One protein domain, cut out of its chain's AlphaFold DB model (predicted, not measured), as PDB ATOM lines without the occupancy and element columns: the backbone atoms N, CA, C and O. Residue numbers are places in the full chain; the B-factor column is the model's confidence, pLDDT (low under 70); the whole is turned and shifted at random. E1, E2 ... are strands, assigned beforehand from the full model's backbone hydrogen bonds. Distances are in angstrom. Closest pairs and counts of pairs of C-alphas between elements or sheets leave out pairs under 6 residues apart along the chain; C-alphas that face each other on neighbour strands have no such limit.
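AT A GLANCE: This is residues 4 to 62 of the 300 residues of an uncharacterized protein of delta proteobacterium ML8_D (UniProt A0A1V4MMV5). Picture a long, narrow hairpin of two strands, E2 and E3, with the short strand E1 beside E2 toward the end where the hairpin turns. Over one face of this small sheet runs a long stretch with no named element, residues 8 to 38, which folds back on itself as a loose loop, while the other face is bare. The printed part has 59 residues with three named strands, in the order E1, E2, E3 along the chain and also across the sheet, antiparallel throughout, and no named helix. The class is all strand, though under half of the residues are in named elements. The whole is only just loose, close to compact, with a radius of gyration of the C-alphas of 12.6 A, and its outline is a rod spanning 39 by 18 by 15 A.

IN THESE COORDINATES: Find C-alpha 4 at (23.784, 22.565, -29.924), where E1 begins; it covers residues 4 to 7. Next come residues 8 to 38. Then look for C-alpha 39 at (26.158, 2.436, -46.931), from which E2, residues 39 to 48, runs 29.6 A. After residues 49 and 50, E3 takes residues 51 to 60, 29.9 A long, and ends at C-alpha 60, (24.387, -0.378, -43.682).

HOW THE PARTS SIT: Start with E1, an edge strand, and compare it with the inner strand E2: they are antiparallel at 164 degrees between their directions and form a hairpin across a long link. C-alphas 5 and 46 face each other at 4.5 A, and N 6 and O 45 are within hydrogen-bond range at 2.9 A. Within the long link, look for two short antiparallel pairings, residues 13 to 14 with 28 to 29 and residues 17 to 18 with 24 to 25. E2 and the other edge strand, E3, form a hairpin with a tight link of 2 residues, antiparallel at 162 degrees. C-alphas 39 and 60 face each other at 4.6 A, as do C-alphas 48 and 51 at 5.3 A. Check N 40 and O 59 at 2.8 A and N 55 and O 44 at 2.8 A, both within hydrogen-bond range. E1, E2 and E3 make a meander, each strand the antiparallel neighbour of the one before.

THE WHOLE: The two C-alphas farthest apart are those of Ala 36 and Gly 49, at 39.7 A. The printed part has no cut, and its long link is E1 to E2, with 31 residues. In the B-factor column you will find a mean pLDDT of 73.2 for the printed part of this model; 24 residues, 4 to 10 and 17 to 33, are under 70.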
ATOM      1  N   VAL A   4      24.284  22.748 -28.555       64.06
ATOM      2  CA  VAL A   4      23.784  22.565 -29.924       64.06
ATOM      3  C   VAL A   4      24.288  21.221 -30.443       64.06
ATOM      4  O   VAL A   4      25.477  20.926 -30.335       64.06
ATOM      5  N   ALA A   5      23.388  20.416 -31.006       62.47
ATOM      6  CA  ALA A   5      23.744  19.282 -31.850       62.47
ATOM      7  C   ALA A   5      23.487  19.680 -33.304       62.47
ATOM      8  O   ALA A   5      22.416  20.199 -33.625       62.47
ATOM      9  N   LYS A   6      24.476  19.468 -34.171       68.69
ATOM     10  CA  LYS A   6      24.367  19.732 -35.605       68.69
ATOM     11  C   LYS A   6      24.819  18.499 -36.376       68.69
ATOM     12  O   LYS A   6      25.877  17.944 -36.093       68.69
ATOM     13  N   ILE A   7      24.030  18.112 -37.371       64.94
ATOM     14  CA  ILE A   7      24.423  17.087 -38.334       64.94
ATOM     15  C   ILE A   7      25.257  17.742 -39.432       64.94
ATOM     16  O   ILE A   7      24.889  18.780 -39.986       64.94
ATOM     17  N   LEU A   8      26.410  17.144 -39.707       63.50
ATOM     18  CA  LEU A   8      27.351  17.556 -40.738       63.50
ATOM     19  C   LEU A   8      27.435  16.437 -41.786       63.50
ATOM     20  O   LEU A   8      28.465  15.792 -41.933       63.50
ATOM     21  N   GLY A   9      26.320  16.190 -42.482       58.97
ATOM     22  CA  GLY A   9      26.213  15.206 -43.567       58.97
ATOM     23  C   GLY A   9      25.122  14.152 -43.352       58.97
ATOM     24  O   GLY A   9      24.950  13.659 -42.241       58.97
ATOM     25  N   GLY A  10      24.418  13.816 -44.442       60.59
ATOM     26  CA  GLY A  10      23.378  12.783 -44.505       60.59
ATOM     27  C   GLY A  10      21.956  13.314 -44.309       60.59
ATOM     28  O   GLY A  10      21.513  13.458 -43.177       60.59
ATOM     29  N   GLU A  11      21.216  13.546 -45.402       71.00
ATOM     30  CA  GLU A  11      19.776  13.895 -45.357       71.00
ATOM     31  C   GLU A  11      18.910  12.757 -44.785       71.00
ATOM     32  O   GLU A  11      17.806  12.982 -44.299       71.00
ATOM     33  N   TRP A  12      19.465  11.544 -44.770       76.44
ATOM     34  CA  TRP A  12      18.878  10.339 -44.197       76.44
ATOM     35  C   TRP A  12      18.867  10.326 -42.659       76.44
ATOM     36  O   TRP A  12      18.132   9.529 -42.086       76.44
ATOM     37  N   LEU A  13      19.665  11.166 -41.983       76.75
ATOM     38  CA  LEU A  13      19.857  11.151 -40.530       76.75
ATOM     39  C   LEU A  13      19.336  12.447 -39.899       76.75
ATOM     40  O   LEU A  13      19.706  13.546 -40.305       76.75
ATOM     41  N   SER A  14      18.532  12.328 -38.843       75.56
ATOM     42  CA  SER A  14      18.104  13.464 -38.013       75.56
ATOM     43  C   SER A  14      18.575  13.304 -36.567       75.56
ATOM     44  O   SER A  14      18.743  12.187 -36.089       75.56
ATOM     45  N   ALA A  15      18.818  14.419 -35.873       71.88
ATOM     46  CA  ALA A  15      19.220  14.433 -34.469       71.88
ATOM     47  C   ALA A  15      18.496  15.559 -33.727       71.88
ATOM     48  O   ALA A  15      18.337  16.666 -34.239       71.88
ATOM     49  N   SER A  16      18.079  15.279 -32.496       71.25
ATOM     50  CA  SER A  16      17.464  16.246 -31.582       71.25
ATOM     51  C   SER A  16      18.099  16.130 -30.201       71.25
ATOM     52  O   SER A  16      18.663  15.090 -29.873       71.25
ATOM     53  N   LEU A  17      18.030  17.200 -29.406       68.94
ATOM     54  CA  LEU A  17      18.512  17.222 -28.025       68.94
ATOM     55  C   LEU A  17      17.354  16.925 -27.060       68.94
ATOM     56  O   LEU A  17      16.383  17.681 -27.015       68.94
ATOM     57  N   GLY A  18      17.472  15.874 -26.249       61.62
ATOM     58  CA  GLY A  18      16.661  15.711 -25.033       61.62
ATOM     59  C   GLY A  18      17.165  16.615 -23.898       61.62
ATOM     60  O   GLY A  18      18.371  16.778 -23.736       61.62
ATOM     61  N   GLY A  19      16.262  17.240 -23.135       58.78
ATOM     62  CA  GLY A  19      16.613  18.258 -22.134       58.78
ATOM     63  C   GLY A  19      17.360  17.735 -20.894       58.78
ATOM     64  O   GLY A  19      17.060  16.657 -20.384       58.78
ATOM     65  N   GLY A  20      18.286  18.551 -20.369       60.31
ATOM     66  CA  GLY A  20      19.027  18.327 -19.116       60.31
ATOM     67  C   GLY A  20      20.554  18.302 -19.292       60.31
ATOM     68  O   GLY A  20      21.077  18.662 -20.341       60.31
ATOM     69  N   SER A  21      21.285  17.855 -18.263       57.28
ATOM     70  CA  SER A  21      22.752  17.653 -18.284       57.28
ATOM     71  C   SER A  21      23.197  16.433 -19.111       57.28
ATOM     72  O   SER A  21      24.387  16.136 -19.178       57.28
ATOM     73  N   LYS A  22      22.243  15.694 -19.691       56.59
ATOM     74  CA  LYS A  22      22.448  14.549 -20.580       56.59
ATOM     75  C   LYS A  22      21.901  14.909 -21.953       56.59
ATOM     76  O   LYS A  22      20.734  15.261 -22.068       56.59
ATOM     77  N   VAL A  23      22.732  14.776 -22.981       59.97
ATOM     78  CA  VAL A  23      22.298  14.897 -24.373       59.97
ATOM     79  C   VAL A  23      21.753  13.540 -24.813       59.97
ATOM     80  O   VAL A  23      22.514  12.592 -24.977       59.97
ATOM     81  N   ILE A  24      20.432  13.429 -24.966       62.06
ATOM     82  CA  ILE A  24      19.804  12.274 -25.624       62.06
ATOM     83  C   ILE A  24      19.680  12.619 -27.104       62.06
ATOM     84  O   ILE A  24      18.997  13.589 -27.430       62.06
ATOM     85  N   LEU A  25      20.342  11.843 -27.966       62.34
ATOM     86  CA  LEU A  25      20.245  11.949 -29.420       62.34
ATOM     87  C   LEU A  25      19.216  10.936 -29.920       62.34
ATOM     88  O   LEU A  25      19.460   9.733 -29.867       62.34
ATOM     89  N   ASN A  26      18.078  11.415 -30.417       64.12
ATOM     90  CA  ASN A  26      17.156  10.561 -31.166       64.12
ATOM     91  C   ASN A  26      17.590  10.561 -32.628       64.12
ATOM     92  O   ASN A  26      17.449  11.586 -33.298       64.12
ATOM     93  N   LEU A  27      18.141   9.437 -33.082       65.12
ATOM     94  CA  LEU A  27      18.510   9.220 -34.474       65.12
ATOM     95  C   LEU A  27      17.339   8.551 -35.186       65.12
ATOM     96  O   LEU A  27      17.005   7.412 -34.875       65.12
ATOM     97  N   ASN A  28      16.720   9.255 -36.131       67.31
ATOM     98  CA  ASN A  28      15.737   8.656 -37.030       67.31
ATOM     99  C   ASN A  28      16.318   8.617 -38.434       67.31
ATOM    100  O   ASN A  28      16.672   9.669 -38.976       67.31
ATOM    101  N   ALA A  29      16.391   7.410 -38.993       66.62
ATOM    102  CA  ALA A  29      16.615   7.214 -40.412       66.62
ATOM    103  C   ALA A  29      15.289   7.461 -41.152       66.62
ATOM    104  O   ALA A  29      14.291   6.799 -40.858       66.62
ATOM    105  N   GLY A  30      15.244   8.436 -42.060       66.00
ATOM    106  CA  GLY A  30      14.053   8.686 -42.878       66.00
ATOM    107  C   GLY A  30      13.848   7.553 -43.884       66.00
ATOM    108  O   GLY A  30      14.686   7.361 -44.753       66.00
ATOM    109  N   ALA A  31      12.751   6.796 -43.783       59.16
ATOM    110  CA  ALA A  31      12.528   5.594 -44.599       59.16
ATOM    111  C   ALA A  31      12.403   5.848 -46.119       59.16
ATOM    112  O   ALA A  31      12.484   4.900 -46.893       59.16
ATOM    113  N   SER A  32      12.196   7.096 -46.557       59.44
ATOM    114  CA  SER A  32      11.976   7.461 -47.965       59.44
ATOM    115  C   SER A  32      13.238   7.480 -48.831       59.44
ATOM    116  O   SER A  32      13.114   7.372 -50.047       59.44
ATOM    117  N   ASP A  33      14.428   7.585 -48.230       62.28
ATOM    118  CA  ASP A  33      15.680   7.874 -48.956       62.28
ATOM    119  C   ASP A  33      16.776   6.818 -48.725       62.28
ATOM    120  O   ASP A  33      17.949   7.017 -49.058       62.28
ATOM    121  N   VAL A  34      16.397   5.684 -48.133       71.69
ATOM    122  CA  VAL A  34      17.293   4.585 -47.769       71.69
ATOM    123  C   VAL A  34      17.142   3.464 -48.801       71.69
ATOM    124  O   VAL A  34      16.111   2.802 -48.869       71.69
ATOM    125  N   GLN A  35      18.164   3.275 -49.631       76.19
ATOM    126  CA  GLN A  35      18.219   2.290 -50.708       76.19
ATOM    127  C   GLN A  35      18.947   1.028 -50.244       76.19
ATOM    128  O   GLN A  35      19.943   1.097 -49.522       76.19
ATOM    129  N   ALA A  36      18.461  -0.128 -50.694       78.50
ATOM    130  CA  ALA A  36      19.126  -1.403 -50.475       78.50
ATOM    131  C   ALA A  36      20.550  -1.402 -51.066       78.50
ATOM    132  O   ALA A  36      20.831  -0.692 -52.032       78.50
ATOM    133  N   GLY A  37      21.464  -2.152 -50.450       79.69
ATOM    134  CA  GLY A  37      22.866  -2.249 -50.882       79.69
ATOM    135  C   GLY A  37      23.708  -0.992 -50.627       79.69
ATOM    136  O   GLY A  37      24.876  -0.938 -51.009       79.69
ATOM    137  N   SER A  38      23.148   0.031 -49.976       84.44
ATOM    138  CA  SER A  38      23.834   1.300 -49.739       84.44
ATOM    139  C   SER A  38      24.412   1.392 -48.326       84.44
ATOM    140  O   SER A  38      23.829   0.929 -47.344       84.44
ATOM    141  N   THR A  39      25.577   2.034 -48.216       86.75
ATOM    142  CA  THR A  39      26.158   2.436 -46.931       86.75
ATOM    143  C   THR A  39      26.005   3.935 -46.763       86.75
ATOM    144  O   THR A  39      26.534   4.720 -47.547       86.75
ATOM    145  N   TYR A  40      25.318   4.324 -45.700       83.81
ATOM    146  CA  TYR A  40      25.094   5.708 -45.346       83.81
ATOM    147  C   TYR A  40      25.987   6.091 -44.174       83.81
ATOM    148  O   TYR A  40      25.982   5.443 -43.126       83.81
ATOM    149  N   THR A  41      26.758   7.159 -44.349       86.25
ATOM    150  CA  THR A  41      27.599   7.732 -43.300       86.25
ATOM    151  C   THR A  41      27.068   9.108 -42.913       86.25
ATOM    152  O   THR A  41      26.596   9.882 -43.749       86.25
ATOM    153  N   GLY A  42      27.072   9.383 -41.614       82.44
ATOM    154  CA  GLY A  42      26.602  10.635 -41.037       82.44
ATOM    155  C   GLY A  42      27.524  11.056 -39.906       82.44
ATOM    156  O   GLY A  42      28.035  10.216 -39.164       82.44
ATOM    157  N   LEU A  43      27.746  12.361 -39.779       84.75
ATOM    158  CA  LEU A  43      28.538  12.935 -38.698       84.75
ATOM    159  C   LEU A  43      27.627  13.768 -37.803       84.75
ATOM    160  O   LEU A  43      27.011  14.739 -38.252       84.75
ATOM    161  N   VAL A  44      27.566  13.411 -36.525       82.00
ATOM    162  CA  VAL A  44      26.857  14.181 -35.506       82.00
ATOM    163  C   VAL A  44      27.887  14.917 -34.665       82.00
ATOM    164  O   VAL A  44      28.657  14.291 -33.942       82.00
ATOM    165  N   ARG A  45      27.883  16.249 -34.741       82.19
ATOM    166  CA  ARG A  45      28.734  17.109 -33.916       82.19
ATOM    167  C   ARG A  45      27.932  17.684 -32.758       82.19
ATOM    168  O   ARG A  45      26.901  18.331 -32.972       82.19
ATOM    169  N   VAL A  46      28.426  17.495 -31.542       79.00
ATOM    170  CA  VAL A  46      27.833  18.032 -30.313       79.00
ATOM    171  C   VAL A  46      28.763  19.091 -29.737       79.00
ATOM    172  O   VAL A  46      29.945  18.834 -29.531       79.00
ATOM    173  N   ALA A  47      28.235  20.286 -29.465       80.50
ATOM    174  CA  ALA A  47      28.988  21.376 -28.853       80.50
ATOM    175  C   ALA A  47      28.323  21.855 -27.554       80.50
ATOM    176  O   ALA A  47      27.142  22.222 -27.545       80.50
ATOM    177  N   VAL A  48      29.089  21.884 -26.457       76.00
ATOM    178  CA  VAL A  48      28.644  22.336 -25.128       76.00
ATOM    179  C   VAL A  48      29.742  23.164 -24.469       76.00
ATOM    180  O   VAL A  48      30.851  22.688 -24.256       76.00
ATOM    181  N   GLY A  49      29.443  24.421 -24.128       76.56
ATOM    182  CA  GLY A  49      30.364  25.262 -23.349       76.56
ATOM    183  C   GLY A  49      31.733  25.500 -24.005       76.56
ATOM    184  O   GLY A  49      32.711  25.698 -23.296       76.56
ATOM    185  N   GLY A  50      31.810  25.455 -25.341       77.25
ATOM    186  CA  GLY A  50      33.063  25.586 -26.099       77.25
ATOM    187  C   GLY A  50      33.816  24.270 -26.334       77.25
ATOM    188  O   GLY A  50      34.798  24.268 -27.068       77.25
ATOM    189  N   ILE A  51      33.345  23.154 -25.771       78.44
ATOM    190  CA  ILE A  51      33.861  21.804 -26.028       78.44
ATOM    191  C   ILE A  51      33.050  21.185 -27.167       78.44
ATOM    192  O   ILE A  51      31.825  21.312 -27.185       78.44
ATOM    193  N   THR A  52      33.729  20.542 -28.117       85.56
ATOM    194  CA  THR A  52      33.117  19.881 -29.279       85.56
ATOM    195  C   THR A  52      33.499  18.408 -29.294       85.56
ATOM    196  O   THR A  52      34.659  18.093 -29.039       85.56
ATOM    197  N   ASP A  53      32.544  17.539 -29.617       84.31
ATOM    198  CA  ASP A  53      32.765  16.109 -29.834       84.31
ATOM    199  C   ASP A  53      32.010  15.623 -31.082       84.31
ATOM    200  O   ASP A  53      30.952  16.165 -31.424       84.31
ATOM    201  N   ASP A  54      32.566  14.621 -31.759       86.44
ATOM    202  CA  ASP A  54      32.117  14.131 -33.063       86.44
ATOM    203  C   ASP A  54      31.788  12.634 -33.009       86.44
ATOM    204  O   ASP A  54      32.636  11.799 -32.704       86.44
ATOM    205  N   MET A  55      30.562  12.278 -33.393       82.75
ATOM    206  CA  MET A  55      30.094  10.897 -33.479       82.75
ATOM    207  C   MET A  55      29.837  10.507 -34.933       82.75
ATOM    208  O   MET A  55      29.037  11.136 -35.628       82.75
ATOM    209  N   HIS A  56      30.489   9.435 -35.378       86.75
ATOM    210  CA  HIS A  56      30.250   8.843 -36.690       86.75
ATOM    211  C   HIS A  56      29.122   7.818 -36.595       86.75
ATOM    212  O   HIS A  56      29.175   6.901 -35.777       86.75
ATOM    213  N   VAL A  57      28.112   7.970 -37.445       84.31
ATOM    214  CA  VAL A  57      26.986   7.046 -37.568       84.31
ATOM    215  C   VAL A  57      27.087   6.366 -38.922       84.31
ATOM    216  O   VAL A  57      27.224   7.031 -39.949       84.31
ATOM    217  N   ILE A  58      27.027   5.039 -38.913       85.38
ATOM    218  CA  ILE A  58      27.051   4.219 -40.119       85.38
ATOM    219  C   ILE A  58      25.769   3.394 -40.130       85.38
ATOM    220  O   ILE A  58      25.514   2.638 -39.195       85.38
ATOM    221  N   LEU A  59      24.974   3.552 -41.183       82.50
ATOM    222  CA  LEU A  59      23.843   2.685 -41.493       82.50
ATOM    223  C   LEU A  59      24.206   1.867 -42.728       82.50
ATOM    224  O   LEU A  59      24.446   2.420 -43.801       82.50
ATOM    225  N   GLN A  60      24.246   0.551 -42.570       85.62
ATOM    226  CA  GLN A  60      24.387  -0.378 -43.682       85.62
ATOM    227  C   GLN A  60      23.019  -0.961 -43.999       85.62
ATOM    228  O   GLN A  60      22.378  -1.549 -43.127       85.62
ATOM    229  N   VAL A  61      22.582  -0.781 -45.239       83.81
ATOM    230  CA  VAL A  61      21.345  -1.366 -45.743       83.81
ATOM    231  C   VAL A  61      21.750  -2.563 -46.590       83.81
ATOM    232  O   VAL A  61      22.394  -2.365 -47.624       83.81
ATOM    233  N   PRO A  62      21.444  -3.801 -46.171       78.44
ATOM    234  CA  PRO A  62      21.732  -4.957 -47.003       78.44
ATOM    235  C   PRO A  62      20.983  -4.839 -48.333       78.44
ATOM    236  O   PRO A  62      19.928  -4.204 -48.420       78.44
TER     237      PRO A  62